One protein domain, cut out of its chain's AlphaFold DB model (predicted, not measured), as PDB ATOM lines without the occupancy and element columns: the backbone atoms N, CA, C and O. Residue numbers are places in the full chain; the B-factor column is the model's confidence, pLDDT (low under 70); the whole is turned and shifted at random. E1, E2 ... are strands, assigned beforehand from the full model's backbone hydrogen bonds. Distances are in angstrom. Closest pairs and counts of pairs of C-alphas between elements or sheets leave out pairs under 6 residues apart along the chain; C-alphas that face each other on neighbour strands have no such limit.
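This is residues 32 to 125 of the 128 residues of an uncharacterized protein of Aphanocapsa feldmannii 277cV (UniProt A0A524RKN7). Two three-stranded sheets lie face to face as a slender sandwich, their strands running nearly along one another, and a small hairpin, E7 and E8, sits beyond one end of it. One layer is E1, E2 and E5, the other E4, E3 and E6, and both are antiparallel. The printed part has 94 residues, with no named helix and eight named strands, E1 to E8 in order along the chain; the class is all strand. It is only just compact, close to loose, with a radius of gyration of the C-alphas of 14.4 A. The C-alphas span 49 by 23 by 21 A, a length to which the E7 and E8 hairpin adds.

E1, residues 39 to 46, and E2, residues 54 to 61, form a hairpin at 171 degrees, with N 44 and O 56 2.8 A apart. E3, residues 69 to 75, and E4, residues 81 to 85, form another at 155 degrees, with N 83 and O 71 at 2.7 A. E5, residues 91 to 96, is the antiparallel neighbour of E2, with N 57 and O 93 at 2.8 A. E6, residues 99 to 105, is the antiparallel neighbour of E3, with N 72 and O 103 at 2.8 A. The two sheets make a sandwich, two sheets face to face: the facing parts are 8.8 A centre to centre and the strands of one stand at 13 degrees to those of the other. Across it, the closest C-alphas of E1 and E6 are those of Asn 45 and Leu 99, 6.4 A apart. The chain changes sheet at the links E2 to E3, E4 to E5 and E5 to E6. E7, residues 113 to 116, and E8, residues 121 to 124, form a hairpin at 142 degrees, with N 114 and O 123 at 2.7 A; both are apart from E1 to E6.

E1 begins at C-alpha 39, (38.821, 87.999, 59.771), and is 22.7 A long; E2 is 24.0 A, E3 19.2 A, E5 17.4 A and E6 16.5 A. E4 is 12.8 A long, E7 9.7 A and E8 10.3 A. E6 ends at C-alpha 105, (29.823, 83.375, 60.403), and E8 at C-alpha 124, (32.013, 80.161, 78.219).

The two C-alphas farthest apart, those of Trp 51 and Pro 124, are 49.0 A from each other. The printed part has no cut, and no link between named strands is long. The mean pLDDT of the printed part is 79.7; residues 106 to 125, which include E7 and E8, are under 70.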
ATOM      1  N   ARG A  32      30.055  91.260  58.154       83.12
ATOM      2  CA  ARG A  32      30.995  91.727  57.128       83.12
ATOM      3  C   ARG A  32      32.432  91.653  57.660       83.12
ATOM      4  O   ARG A  32      32.619  91.830  58.859       83.12
ATOM      5  N   PRO A  33      33.449  91.449  56.804       83.38
ATOM      6  CA  PRO A  33      34.842  91.378  57.246       83.38
ATOM      7  C   PRO A  33      35.295  92.617  58.031       83.38
ATOM      8  O   PRO A  33      36.065  92.486  58.968       83.38
ATOM      9  N   GLU A  34      34.773  93.799  57.685       81.44
ATOM     10  CA  GLU A  34      35.027  95.073  58.382       81.44
ATOM     11  C   GLU A  34      34.613  95.046  59.862       81.44
ATOM     12  O   GLU A  34      35.256  95.679  60.689       81.44
ATOM     13  N   ASN A  35      33.585  94.261  60.196       80.06
ATOM     14  CA  ASN A  35      33.040  94.129  61.549       80.06
ATOM     15  C   ASN A  35      33.499  92.826  62.227       80.06
ATOM     16  O   ASN A  35      32.950  92.423  63.248       80.06
ATOM     17  N   ALA A  36      34.460  92.118  61.631       80.62
ATOM     18  CA  ALA A  36      34.971  90.847  62.123       80.62
ATOM     19  C   ALA A  36      36.482  90.978  62.396       80.62
ATOM     20  O   ALA A  36      37.279  90.622  61.527       80.62
ATOM     21  N   PRO A  37      36.909  91.444  63.589       80.56
ATOM     22  CA  PRO A  37      38.318  91.689  63.930       80.56
ATOM     23  C   PRO A  37      39.259  90.507  63.647       80.56
ATOM     24  O   PRO A  37      40.394  90.698  63.220       80.56
ATOM     25  N   CYS A  38      38.783  89.271  63.816       82.19
ATOM     26  CA  CYS A  38      39.564  88.058  63.556       82.19
ATOM     27  C   CYS A  38      39.601  87.623  62.079       82.19
ATOM     28  O   CYS A  38      40.256  86.634  61.738       82.19
ATOM     29  N   MET A  39      38.912  88.334  61.185       87.06
ATOM     30  CA  MET A  39      38.821  87.999  59.771       87.06
ATOM     31  C   MET A  39      39.523  89.041  58.907       87.06
ATOM     32  O   MET A  39      39.088  90.177  58.776       87.06
ATOM     33  N   LYS A  40      40.529  88.594  58.151       90.44
ATOM     34  CA  LYS A  40      41.032  89.347  56.998       90.44
ATOM     35  C   LYS A  40      40.619  88.634  55.723       90.44
ATOM     36  O   LYS A  40      41.085  87.525  55.453       90.44
ATOM     37  N   GLY A  41      39.759  89.250  54.923       89.75
ATOM     38  CA  GLY A  41      39.220  88.610  53.726       89.75
ATOM     39  C   GLY A  41      38.790  89.589  52.650       89.75
ATOM     40  O   GLY A  41      38.702  90.791  52.871       89.75
ATOM     41  N   GLY A  42      38.536  89.054  51.464       92.62
ATOM     42  CA  GLY A  42      38.049  89.822  50.329       92.62
ATOM     43  C   GLY A  42      37.776  88.931  49.128       92.62
ATOM     44  O   GLY A  42      38.087  87.736  49.125       92.62
ATOM     45  N   TYR A  43      37.207  89.513  48.079       93.69
ATOM     46  CA  TYR A  43      36.951  88.799  46.837       93.69
ATOM     47  C   TYR A  43      37.152  89.682  45.609       93.69
ATOM     48  O   TYR A  43      37.186  90.907  45.689       93.69
ATOM     49  N   LYS A  44      37.312  89.031  44.460       92.81
ATOM     50  CA  LYS A  44      37.362  89.641  43.137       92.81
ATOM     51  C   LYS A  44      36.515  88.808  42.188       92.81
ATOM     52  O   LYS A  44      36.654  87.585  42.136       92.81
ATOM     53  N   ASN A  45      35.673  89.472  41.409       91.31
ATOM     54  CA  ASN A  45      35.017  88.853  40.266       91.31
ATOM     55  C   ASN A  45      35.937  88.982  39.049       91.31
ATOM     56  O   ASN A  45      36.534  90.030  38.821       91.31
ATOM     57  N   LYS A  46      36.102  87.887  38.313       86.19
ATOM     58  CA  LYS A  46      36.961  87.767  37.134       86.19
ATOM     59  C   LYS A  46      36.136  87.283  35.945       86.19
ATOM     60  O   LYS A  46      35.133  86.595  36.118       86.19
ATOM     61  N   GLY A  47      36.617  87.568  34.740       79.62
ATOM     62  CA  GLY A  47      35.930  87.189  33.506       79.62
ATOM     63  C   GLY A  47      34.716  88.067  33.206       79.62
ATOM     64  O   GLY A  47      34.358  88.959  33.975       79.62
ATOM     65  N   ASN A  48      34.096  87.821  32.054       78.88
ATOM     66  CA  ASN A  48      32.927  88.575  31.623       78.88
ATOM     67  C   ASN A  48      31.713  88.185  32.482       78.88
ATOM     68  O   ASN A  48      31.370  87.004  32.572       78.88
ATOM     69  N   ARG A  49      31.064  89.185  33.099       74.50
ATOM     70  CA  ARG A  49      29.915  89.016  34.005       74.50
ATOM     71  C   ARG A  49      28.779  88.205  33.378       74.50
ATOM     72  O   ARG A  49      28.114  87.479  34.109       74.50
ATOM     73  N   HIS A  50      28.566  88.342  32.071       75.19
ATOM     74  CA  HIS A  50      27.424  87.745  31.381       75.19
ATOM     75  C   HIS A  50      27.723  86.337  30.842       75.19
ATOM     76  O   HIS A  50      26.900  85.442  30.977       75.19
ATOM     77  N   TRP A  51      28.926  86.117  30.304       73.81
ATOM     78  CA  TRP A  51      29.238  84.895  29.550       73.81
ATOM     79  C   TRP A  51      30.022  83.857  30.358       73.81
ATOM     80  O   TRP A  51      29.748  82.663  30.281       73.81
ATOM     81  N   PHE A  52      30.987  84.292  31.175       83.62
ATOM     82  CA  PHE A  52      31.861  83.389  31.933       83.62
ATOM     83  C   PHE A  52      32.258  83.996  33.282       83.62
ATOM     84  O   PHE A  52      33.449  84.227  33.530       83.62
ATOM     85  N   PRO A  53      31.285  84.256  34.177       84.50
ATOM     86  CA  PRO A  53      31.585  84.827  35.473       84.50
ATOM     87  C   PRO A  53      32.432  83.838  36.271       84.50
ATOM     88  O   PRO A  53      32.053  82.685  36.501       84.50
ATOM     89  N   LYS A  54      33.599  84.299  36.698       89.56
ATOM     90  CA  LYS A  54      34.483  83.601  37.622       89.56
ATOM     91  C   LYS A  54      34.646  84.461  38.861       89.56
ATOM     92  O   LYS A  54      34.508  85.681  38.825       89.56
ATOM     93  N   HIS A  55      35.006  83.828  39.959       90.75
ATOM     94  CA  HIS A  55      35.339  84.542  41.173       90.75
ATOM     95  C   HIS A  55      36.595  83.980  41.809       90.75
ATOM     96  O   HIS A  55      36.936  82.806  41.654       90.75
ATOM     97  N   GLU A  56      37.266  84.847  42.552       93.81
ATOM     98  CA  GLU A  56      38.345  84.509  43.457       93.81
ATOM     99  C   GLU A  56      38.060  85.174  44.803       93.81
ATOM    100  O   GLU A  56      38.015  86.397  44.894       93.81
ATOM    101  N   ALA A  57      37.863  84.376  45.845       94.25
ATOM    102  CA  ALA A  57      37.745  84.830  47.224       94.25
ATOM    103  C   ALA A  57      38.981  84.425  48.017       94.25
ATOM    104  O   ALA A  57      39.672  83.460  47.681       94.25
ATOM    105  N   TRP A  58      39.246  85.131  49.104       94.31
ATOM    106  CA  TRP A  58      40.252  84.729  50.068       94.31
ATOM    107  C   TRP A  58      39.857  85.153  51.477       94.31
ATOM    108  O   TRP A  58      39.216  86.183  51.671       94.31
ATOM    109  N   ALA A  59      40.270  84.359  52.456       93.19
ATOM    110  CA  ALA A  59      40.084  84.647  53.869       93.19
ATOM    111  C   ALA A  59      41.280  84.148  54.679       93.19
ATOM    112  O   ALA A  59      41.948  83.182  54.305       93.19
ATOM    113  N   THR A  60      41.544  84.827  55.785       92.19
ATOM    114  CA  THR A  60      42.638  84.561  56.714       92.19
ATOM    115  C   THR A  60      42.087  84.705  58.121       92.19
ATOM    116  O   THR A  60      41.424  85.704  58.399       92.19
ATOM    117  N   ASN A  61      42.341  83.717  58.976       89.06
ATOM    118  CA  ASN A  61      41.978  83.793  60.383       89.06
ATOM    119  C   ASN A  61      43.131  84.442  61.154       89.06
ATOM    120  O   ASN A  61      44.174  83.816  61.322       89.06
ATOM    121  N   LEU A  62      42.955  85.694  61.576       87.50
ATOM    122  CA  LEU A  62      43.954  86.411  62.371       87.50
ATOM    123  C   LEU A  62      44.058  85.850  63.798       87.50
ATOM    124  O   LEU A  62      45.117  85.945  64.402       87.50
ATOM    125  N   CYS A  63      43.001  85.196  64.280       83.81
ATOM    126  CA  CYS A  63      42.900  84.573  65.599       83.81
ATOM    127  C   CYS A  63      42.963  83.039  65.478       83.81
ATOM    128  O   CYS A  63      42.153  82.309  66.049       83.81
ATOM    129  N   SER A  64      43.864  82.514  64.638       83.19
ATOM    130  CA  SER A  64      43.948  81.064  64.396       83.19
ATOM    131  C   SER A  64      44.460  80.261  65.587       83.19
ATOM    132  O   SER A  64      44.186  79.070  65.675       83.19
ATOM    133  N   ASP A  65      45.189  80.911  66.490       79.50
ATOM    134  CA  ASP A  65      45.556  80.379  67.804       79.50
ATOM    135  C   ASP A  65      44.319  80.124  68.678       79.50
ATOM    136  O   ASP A  65      44.310  79.214  69.500       79.50
ATOM    137  N   LYS A  66      43.254  80.902  68.465       72.06
ATOM    138  CA  LYS A  66      42.014  80.819  69.229       72.06
ATOM    139  C   LYS A  66      41.021  79.787  68.700       72.06
ATOM    140  O   LYS A  66      40.180  79.292  69.442       72.06
ATOM    141  N   GLY A  67      41.086  79.440  67.417       74.88
ATOM    142  CA  GLY A  67      40.194  78.430  66.857       74.88
ATOM    143  C   GLY A  67      40.026  78.504  65.350       74.88
ATOM    144  O   GLY A  67      40.853  79.047  64.618       74.88
ATOM    145  N   LYS A  68      38.934  77.909  64.865       79.00
ATOM    146  CA  LYS A  68      38.593  77.869  63.440       79.00
ATOM    147  C   LYS A  68      37.529  78.910  63.148       79.00
ATOM    148  O   LYS A  68      36.532  78.980  63.849       79.00
ATOM    149  N   MET A  69      37.724  79.655  62.071       81.62
ATOM    150  CA  MET A  69      36.758  80.613  61.559       81.62
ATOM    151  C   MET A  69      35.925  79.988  60.440       81.62
ATOM    152  O   MET A  69      36.462  79.312  59.558       81.62
ATOM    153  N   VAL A  70      34.626  80.276  60.427       86.12
ATOM    154  CA  VAL A  70      33.721  79.901  59.343       86.12
ATOM    155  C   VAL A  70      33.415  81.125  58.483       86.12
ATOM    156  O   VAL A  70      33.003  82.169  58.975       86.12
ATOM    157  N   VAL A  71      33.625  80.995  57.176       89.00
ATOM    158  CA  VAL A  71      33.402  82.057  56.192       89.00
ATOM    159  C   VAL A  71      32.386  81.597  55.156       89.00
ATOM    160  O   VAL A  71      32.528  80.522  54.574       89.00
ATOM    161  N   LYS A  72      31.386  82.425  54.875       90.69
ATOM    162  CA  LYS A  72      30.413  82.225  53.803       90.69
ATOM    163  C   LYS A  72      30.758  83.065  52.586       90.69
ATOM    164  O   LYS A  72      30.980  84.268  52.678       90.69
ATOM    165  N   LEU A  73      30.754  82.420  51.431       92.00
ATOM    166  CA  LEU A  73      30.812  83.062  50.129       92.00
ATOM    167  C   LEU A  73      29.398  83.141  49.566       92.00
ATOM    168  O   LEU A  73      28.791  82.102  49.301       92.00
ATOM    169  N   ASP A  74      28.898  84.355  49.371       91.62
ATOM    170  CA  ASP A  74      27.611  84.590  48.724       91.62
ATOM    171  C   ASP A  74      27.807  84.663  47.208       91.62
ATOM    172  O   ASP A  74      28.409  85.614  46.696       91.62
ATOM    173  N   ILE A  75      27.327  83.642  46.497       91.06
ATOM    174  CA  ILE A  75      27.490  83.501  45.049       91.06
ATOM    175  C   ILE A  75      26.129  83.709  44.386       91.06
ATOM    176  O   ILE A  75      25.179  82.973  44.637       91.06
ATOM    177  N   LYS A  76      26.044  84.688  43.483       87.94
ATOM    178  CA  LYS A  76      24.838  84.974  42.702       87.94
ATOM    179  C   LYS A  76      24.372  83.720  41.953       87.94
ATOM    180  O   LYS A  76      25.185  83.044  41.317       87.94
ATOM    181  N   ASP A  77      23.069  83.453  42.026       83.81
ATOM    182  CA  ASP A  77      22.371  82.365  41.327       83.81
ATOM    183  C   ASP A  77      22.928  80.959  41.640       83.81
ATOM    184  O   ASP A  77      22.761  80.016  40.866       83.81
ATOM    185  N   ARG A  78      23.633  80.800  42.771       84.25
ATOM    186  CA  ARG A  78      24.200  79.525  43.230       84.25
ATOM    187  C   ARG A  78      24.058  79.377  44.740       84.25
ATOM    188  O   ARG A  78      23.806  80.335  45.460       84.25
ATOM    189  N   LYS A  79      24.248  78.146  45.222       85.69
ATOM    190  CA  LYS A  79      24.337  77.882  46.660       85.69
ATOM    191  C   LYS A  79      25.575  78.565  47.238       85.69
ATOM    192  O   LYS A  79      26.670  78.454  46.678       85.69
ATOM    193  N   ASP A  80      25.382  79.219  48.377       87.06
ATOM    194  CA  ASP A  80      26.464  79.840  49.129       87.06
ATOM    195  C   ASP A  80      27.482  78.787  49.554       87.06
ATOM    196  O   ASP A  80      27.134  77.666  49.942       87.06
ATOM    197  N   ARG A  81      28.758  79.155  49.509       87.94
ATOM    198  CA  ARG A  81      29.840  78.239  49.855       87.94
ATOM    199  C   ARG A  81      30.332  78.502  51.267       87.94
ATOM    200  O   ARG A  81      30.591  79.647  51.617       87.94
ATOM    201  N   THR A  82      30.540  77.450  52.044       89.00
ATOM    202  CA  THR A  82      31.201  77.542  53.349       89.00
ATOM    203  C   THR A  82      32.697  77.264  53.213       89.00
ATOM    204  O   THR A  82      33.104  76.310  52.548       89.00
ATOM    205  N   LEU A  83      33.523  78.076  53.865       87.19
ATOM    206  CA  LEU A  83      34.958  77.888  54.016       87.19
ATOM    207  C   LEU A  83      35.306  77.828  55.503       87.19
ATOM    208  O   LEU A  83      35.069  78.778  56.238       87.19
ATOM    209  N   HIS A  84      35.940  76.740  55.923       86.94
ATOM    210  CA  HIS A  84      36.516  76.629  57.261       86.94
ATOM    211  C   HIS A  84      37.985  77.058  57.186       86.94
ATOM    212  O   HIS A  84      38.767  76.493  56.408       86.94
ATOM    213  N   VAL A  85      38.350  78.085  57.946       87.75
ATOM    214  CA  VAL A  85      39.669  78.725  57.967       87.75
ATOM    215  C   VAL A  85      40.272  78.526  59.355       87.75
ATOM    216  O   VAL A  85      39.983  79.259  60.295       87.75
ATOM    217  N   SER A  86      41.095  77.492  59.496       84.81
ATOM    218  CA  SER A  86      41.712  77.099  60.769       84.81
ATOM    219  C   SER A  86      43.106  77.679  61.001       84.81
ATOM    220  O   SER A  86      43.694  77.425  62.040       84.81
ATOM    221  N   SER A  87      43.670  78.405  60.035       86.12
ATOM    222  CA  SER A  87      45.055  78.878  60.079       86.12
ATOM    223  C   SER A  87      45.162  80.362  59.750       86.12
ATOM    224  O   SER A  87      44.358  80.876  58.968       86.12
ATOM    225  N   SER A  88      46.243  80.987  60.208       88.56
ATOM    226  CA  SER A  88      46.680  82.331  59.807       88.56
ATOM    227  C   SER A  88      47.191  82.419  58.365       88.56
ATOM    228  O   SER A  88      47.462  83.506  57.859       88.56
ATOM    229  N   LYS A  89      47.293  81.292  57.648       91.50
ATOM    230  CA  LYS A  89      47.601  81.289  56.214       91.50
ATOM    231  C   LYS A  89      46.381  81.725  55.402       91.50
ATOM    232  O   LYS A  89      45.263  81.264  55.634       91.50
ATOM    233  N   LYS A  90      46.613  82.569  54.389       92.12
ATOM    234  CA  LYS A  90      45.573  83.007  53.448       92.12
ATOM    235  C   LYS A  90      45.007  81.804  52.689       92.12
ATOM    236  O   LYS A  90      45.675  81.236  51.824       92.12
ATOM    237  N   LYS A  91      43.741  81.471  52.938       92.56
ATOM    238  CA  LYS A  91      42.996  80.451  52.197       92.56
ATOM    239  C   LYS A  91      42.304  81.101  51.007       92.56
ATOM    240  O   LYS A  91      41.454  81.970  51.183       92.56
ATOM    241  N   LYS A  92      42.684  80.700  49.792       93.75
ATOM    242  CA  LYS A  92      42.086  81.189  48.542       93.75
ATOM    243  C   LYS A  92      41.053  80.199  48.021       93.75
ATOM    244  O   LYS A  92      41.221  78.990  48.155       93.75
ATOM    245  N   TRP A  93      40.015  80.722  47.388       91.75
ATOM    246  CA  TRP A  93      38.981  79.943  46.733       91.75
ATOM    247  C   TRP A  93      38.675  80.519  45.351       91.75
ATOM    248  O   TRP A  93      38.525  81.728  45.209       91.75
ATOM    249  N   LYS A  94      38.554  79.663  44.333       92.62
ATOM    250  CA  LYS A  94      38.183  80.058  42.967       92.62
ATOM    251  C   LYS A  94      37.002  79.231  42.479       92.62
ATOM    252  O   LYS A  94      36.873  78.059  42.825       92.62
ATOM    253  N   GLY A  95      36.140  79.827  41.665       89.88
ATOM    254  CA  GLY A  95      34.973  79.125  41.144       89.88
ATOM    255  C   GLY A  95      34.260  79.860  40.021       89.88
ATOM    256  O   GLY A  95      34.647  80.960  39.627       89.88
ATOM    257  N   LYS A  96      33.209  79.219  39.502       89.12
ATOM    258  CA  LYS A  96      32.260  79.819  38.556       89.12
ATOM    259  C   LYS A  96      31.172  80.577  39.318       89.12
ATOM    260  O   LYS A  96      30.775  80.161  40.406       89.12
ATOM    261  N   GLY A  97      30.663  81.643  38.716       88.38
ATOM    262  CA  GLY A  97      29.640  82.512  39.288       88.38
ATOM    263  C   GLY A  97      30.212  83.818  39.826       88.38
ATOM    264  O   GLY A  97      31.425  83.974  39.970       88.38
ATOM    265  N   HIS A  98      29.309  84.749  40.110       90.38
ATOM    266  CA  HIS A  98      29.625  86.095  40.568       90.38
ATOM    267  C   HIS A  98      29.470  86.174  42.088       90.38
ATOM    268  O   HIS A  98      28.391  85.898  42.604       90.38
ATOM    269  N   LEU A  99      30.523  86.547  42.808       91.69
ATOM    270  CA  LEU A  99      30.437  86.798  44.244       91.69
ATOM    271  C   LEU A  99      29.753  88.133  44.517       91.69
ATOM    272  O   LEU A  99      30.124  89.155  43.937       91.69
ATOM    273  N   ARG A 100      28.783  88.103  45.429       91.94
ATOM    274  CA  ARG A 100      28.115  89.282  45.995       91.94
ATOM    275  C   ARG A 100      28.740  89.721  47.311       91.94
ATOM    276  O   ARG A 100      28.631  90.882  47.673       91.94
ATOM    277  N   GLY A 101      29.374  88.793  48.022       91.44
ATOM    278  CA  GLY A 101      29.975  89.084  49.308       91.44
ATOM    279  C   GLY A 101      30.754  87.914  49.880       91.44
ATOM    280  O   GLY A 101      30.607  86.758  49.471       91.44
ATOM    281  N   ILE A 102      31.586  88.250  50.855       92.81
ATOM    282  CA  ILE A 102      32.278  87.314  51.726       92.81
ATOM    283  C   ILE A 102      31.931  87.704  53.157       92.81
ATOM    284  O   ILE A 102      32.017  88.878  53.504       92.81
ATOM    285  N   TYR A 103      31.510  86.738  53.960       89.94
ATOM    286  CA  TYR A 103      30.965  86.994  55.283       89.94
ATOM    287  C   TYR A 103      31.591  86.073  56.307       89.94
ATOM    288  O   TYR A 103      31.792  84.888  56.047       89.94
ATOM    289  N   TYR A 104      31.860  86.618  57.478       86.19
ATOM    290  CA  TYR A 104      32.147  85.840  58.661       86.19
ATOM    291  C   TYR A 104      30.840  85.262  59.216       86.19
ATOM    292  O   TYR A 104      29.816  85.947  59.272       86.19
ATOM    293  N   CYS A 105      30.875  83.997  59.617       81.44
ATOM    294  CA  CYS A 105      29.823  83.375  60.403       81.44
ATOM    295  C   CYS A 105      30.306  83.236  61.833       81.44
ATOM    296  O   CYS A 105      31.388  82.683  62.029       81.44
ATOM    297  N   LYS A 106      29.478  83.674  62.794       63.66
ATOM    298  CA  LYS A 106      29.678  83.576  64.252       63.66
ATOM    299  C   LYS A 106      29.642  82.125  64.751       63.66
ATOM    300  O   LYS A 106      28.854  81.748  65.604       63.66
ATOM    301  N   ASP A 107      30.489  81.303  64.162       56.41
ATOM    302  CA  ASP A 107      30.781  79.945  64.557       56.41
ATOM    303  C   ASP A 107      32.300  79.864  64.722       56.41
ATOM    304  O   ASP A 107      33.037  79.467  63.816       56.41
ATOM    305  N   LEU A 108      32.778  80.343  65.872       52.69
ATOM    306  CA  LEU A 108      34.011  79.819  66.439       52.69
ATOM    307  C   LEU A 108      33.593  78.780  67.480       52.69
ATOM    308  O   LEU A 108      33.619  79.049  68.672       52.69
ATOM    309  N   SER A 109      33.156  77.601  67.044       44.47
ATOM    310  CA  SER A 109      33.026  76.458  67.947       44.47
ATOM    311  C   SER A 109      34.412  76.090  68.499       44.47
ATOM    312  O   SER A 109      35.123  75.259  67.929       44.47
ATOM    313  N   HIS A 110      34.822  76.718  69.601       45.78
ATOM    314  CA  HIS A 110      35.720  76.097  70.564       45.78
ATOM    315  C   HIS A 110      34.828  75.405  71.598       45.78
ATOM    316  O   HIS A 110      33.818  75.969  72.011       45.78
ATOM    317  N   LYS A 111      35.127  74.150  71.951       46.75
ATOM    318  CA  LYS A 111      34.274  73.337  72.835       46.75
ATOM    319  C   LYS A 111      33.962  74.116  74.124       46.75
ATOM    320  O   LYS A 111      34.856  74.290  74.943       46.75
ATOM    321  N   GLY A 112      32.722  74.580  74.277       48.72
ATOM    322  CA  GLY A 112      32.258  75.296  75.467       48.72
ATOM    323  C   GLY A 112      32.572  76.794  75.527       48.72
ATOM    324  O   GLY A 112      32.373  77.362  76.590       48.72
ATOM    325  N   TRP A 113      33.024  77.445  74.445       49.41
ATOM    326  CA  TRP A 113      33.306  78.890  74.434       49.41
ATOM    327  C   TRP A 113      32.749  79.587  73.179       49.41
ATOM    328  O   TRP A 113      32.845  79.066  72.071       49.41
ATOM    329  N   THR A 114      32.174  80.777  73.355       52.25
ATOM    330  CA  THR A 114      31.706  81.706  72.321       52.25
ATOM    331  C   THR A 114      32.621  82.926  72.293       52.25
ATOM    332  O   THR A 114      33.018  83.432  73.336       52.25
ATOM    333  N   PHE A 115      32.988  83.407  71.112       54.16
ATOM    334  CA  PHE A 115      33.818  84.605  70.981       54.16
ATOM    335  C   PHE A 115      32.928  85.842  70.891       54.16
ATOM    336  O   PHE A 115      32.009  85.897  70.063       54.16
ATOM    337  N   ASN A 116      33.188  86.822  71.753       57.47
ATOM    338  CA  ASN A 116      32.570  88.131  71.658       57.47
ATOM    339  C   ASN A 116      33.347  88.971  70.639       57.47
ATOM    340  O   ASN A 116      34.572  88.976  70.604       57.47
ATOM    341  N   PHE A 117      32.606  89.629  69.756       51.34
ATOM    342  CA  PHE A 117      33.177  90.460  68.701       51.34
ATOM    343  C   PHE A 117      33.259  91.932  69.110       51.34
ATOM    344  O   PHE A 117      34.060  92.655  68.524       51.34
ATOM    345  N   ASP A 118      32.492  92.345  70.125       51.56
ATOM    346  CA  ASP A 118      32.514  93.702  70.682       51.56
ATOM    347  C   ASP A 118      33.718  93.896  71.618       51.56
ATOM    348  O   ASP A 118      34.355  94.947  71.633       51.56
ATOM    349  N   THR A 119      34.084  92.837  72.341       55.56
ATOM    350  CA  THR A 119      35.322  92.712  73.121       55.56
ATOM    351  C   THR A 119      36.009  91.442  72.629       55.56
ATOM    352  O   THR A 119      35.422  90.389  72.861       55.56
ATOM    353  N   PRO A 120      37.146  91.492  71.906       58.59
ATOM    354  CA  PRO A 120      37.747  90.348  71.201       58.59
ATOM    355  C   PRO A 120      38.284  89.254  72.151       58.59
ATOM    356  O   PRO A 120      39.474  88.953  72.177       58.59
ATOM    357  N   ASP A 121      37.370  88.630  72.886       59.75
ATOM    358  CA  ASP A 121      37.559  87.740  74.023       59.75
ATOM    359  C   ASP A 121      36.612  86.538  73.928       59.75
ATOM    360  O   ASP A 121      35.574  86.560  73.258       59.75
ATOM    361  N   TRP A 122      36.971  85.462  74.625       55.53
ATOM    362  CA  TRP A 122      36.169  84.245  74.719       55.53
ATOM    363  C   TRP A 122      35.332  84.226  75.995       55.53
ATOM    364  O   TRP A 122      35.840  84.484  77.080       55.53
ATOM    365  N   PHE A 123      34.073  83.825  75.866       55.22
ATOM    366  CA  PHE A 123      33.125  83.622  76.958       55.22
ATOM    367  C   PHE A 123      32.676  82.161  76.988       55.22
ATOM    368  O   PHE A 123      32.457  81.589  75.922       55.22
ATOM    369  N   PRO A 124      32.513  81.526  78.154       49.78
ATOM    370  CA  PRO A 124      32.013  80.161  78.219       49.78
ATOM    371  C   PRO A 124      30.545  80.085  77.764       49.78
ATOM    372  O   PRO A 124      29.729  80.955  78.066       49.78
ATOM    373  N   ILE A 125      30.189  79.032  77.026       50.03
ATOM    374  CA  ILE A 125      28.808  78.720  76.643       50.03
ATOM    375  C   ILE A 125      28.182  77.964  77.819       50.03
ATOM    376  O   ILE A 125      28.279  76.742  77.891       50.03
TER     377      ILE A 125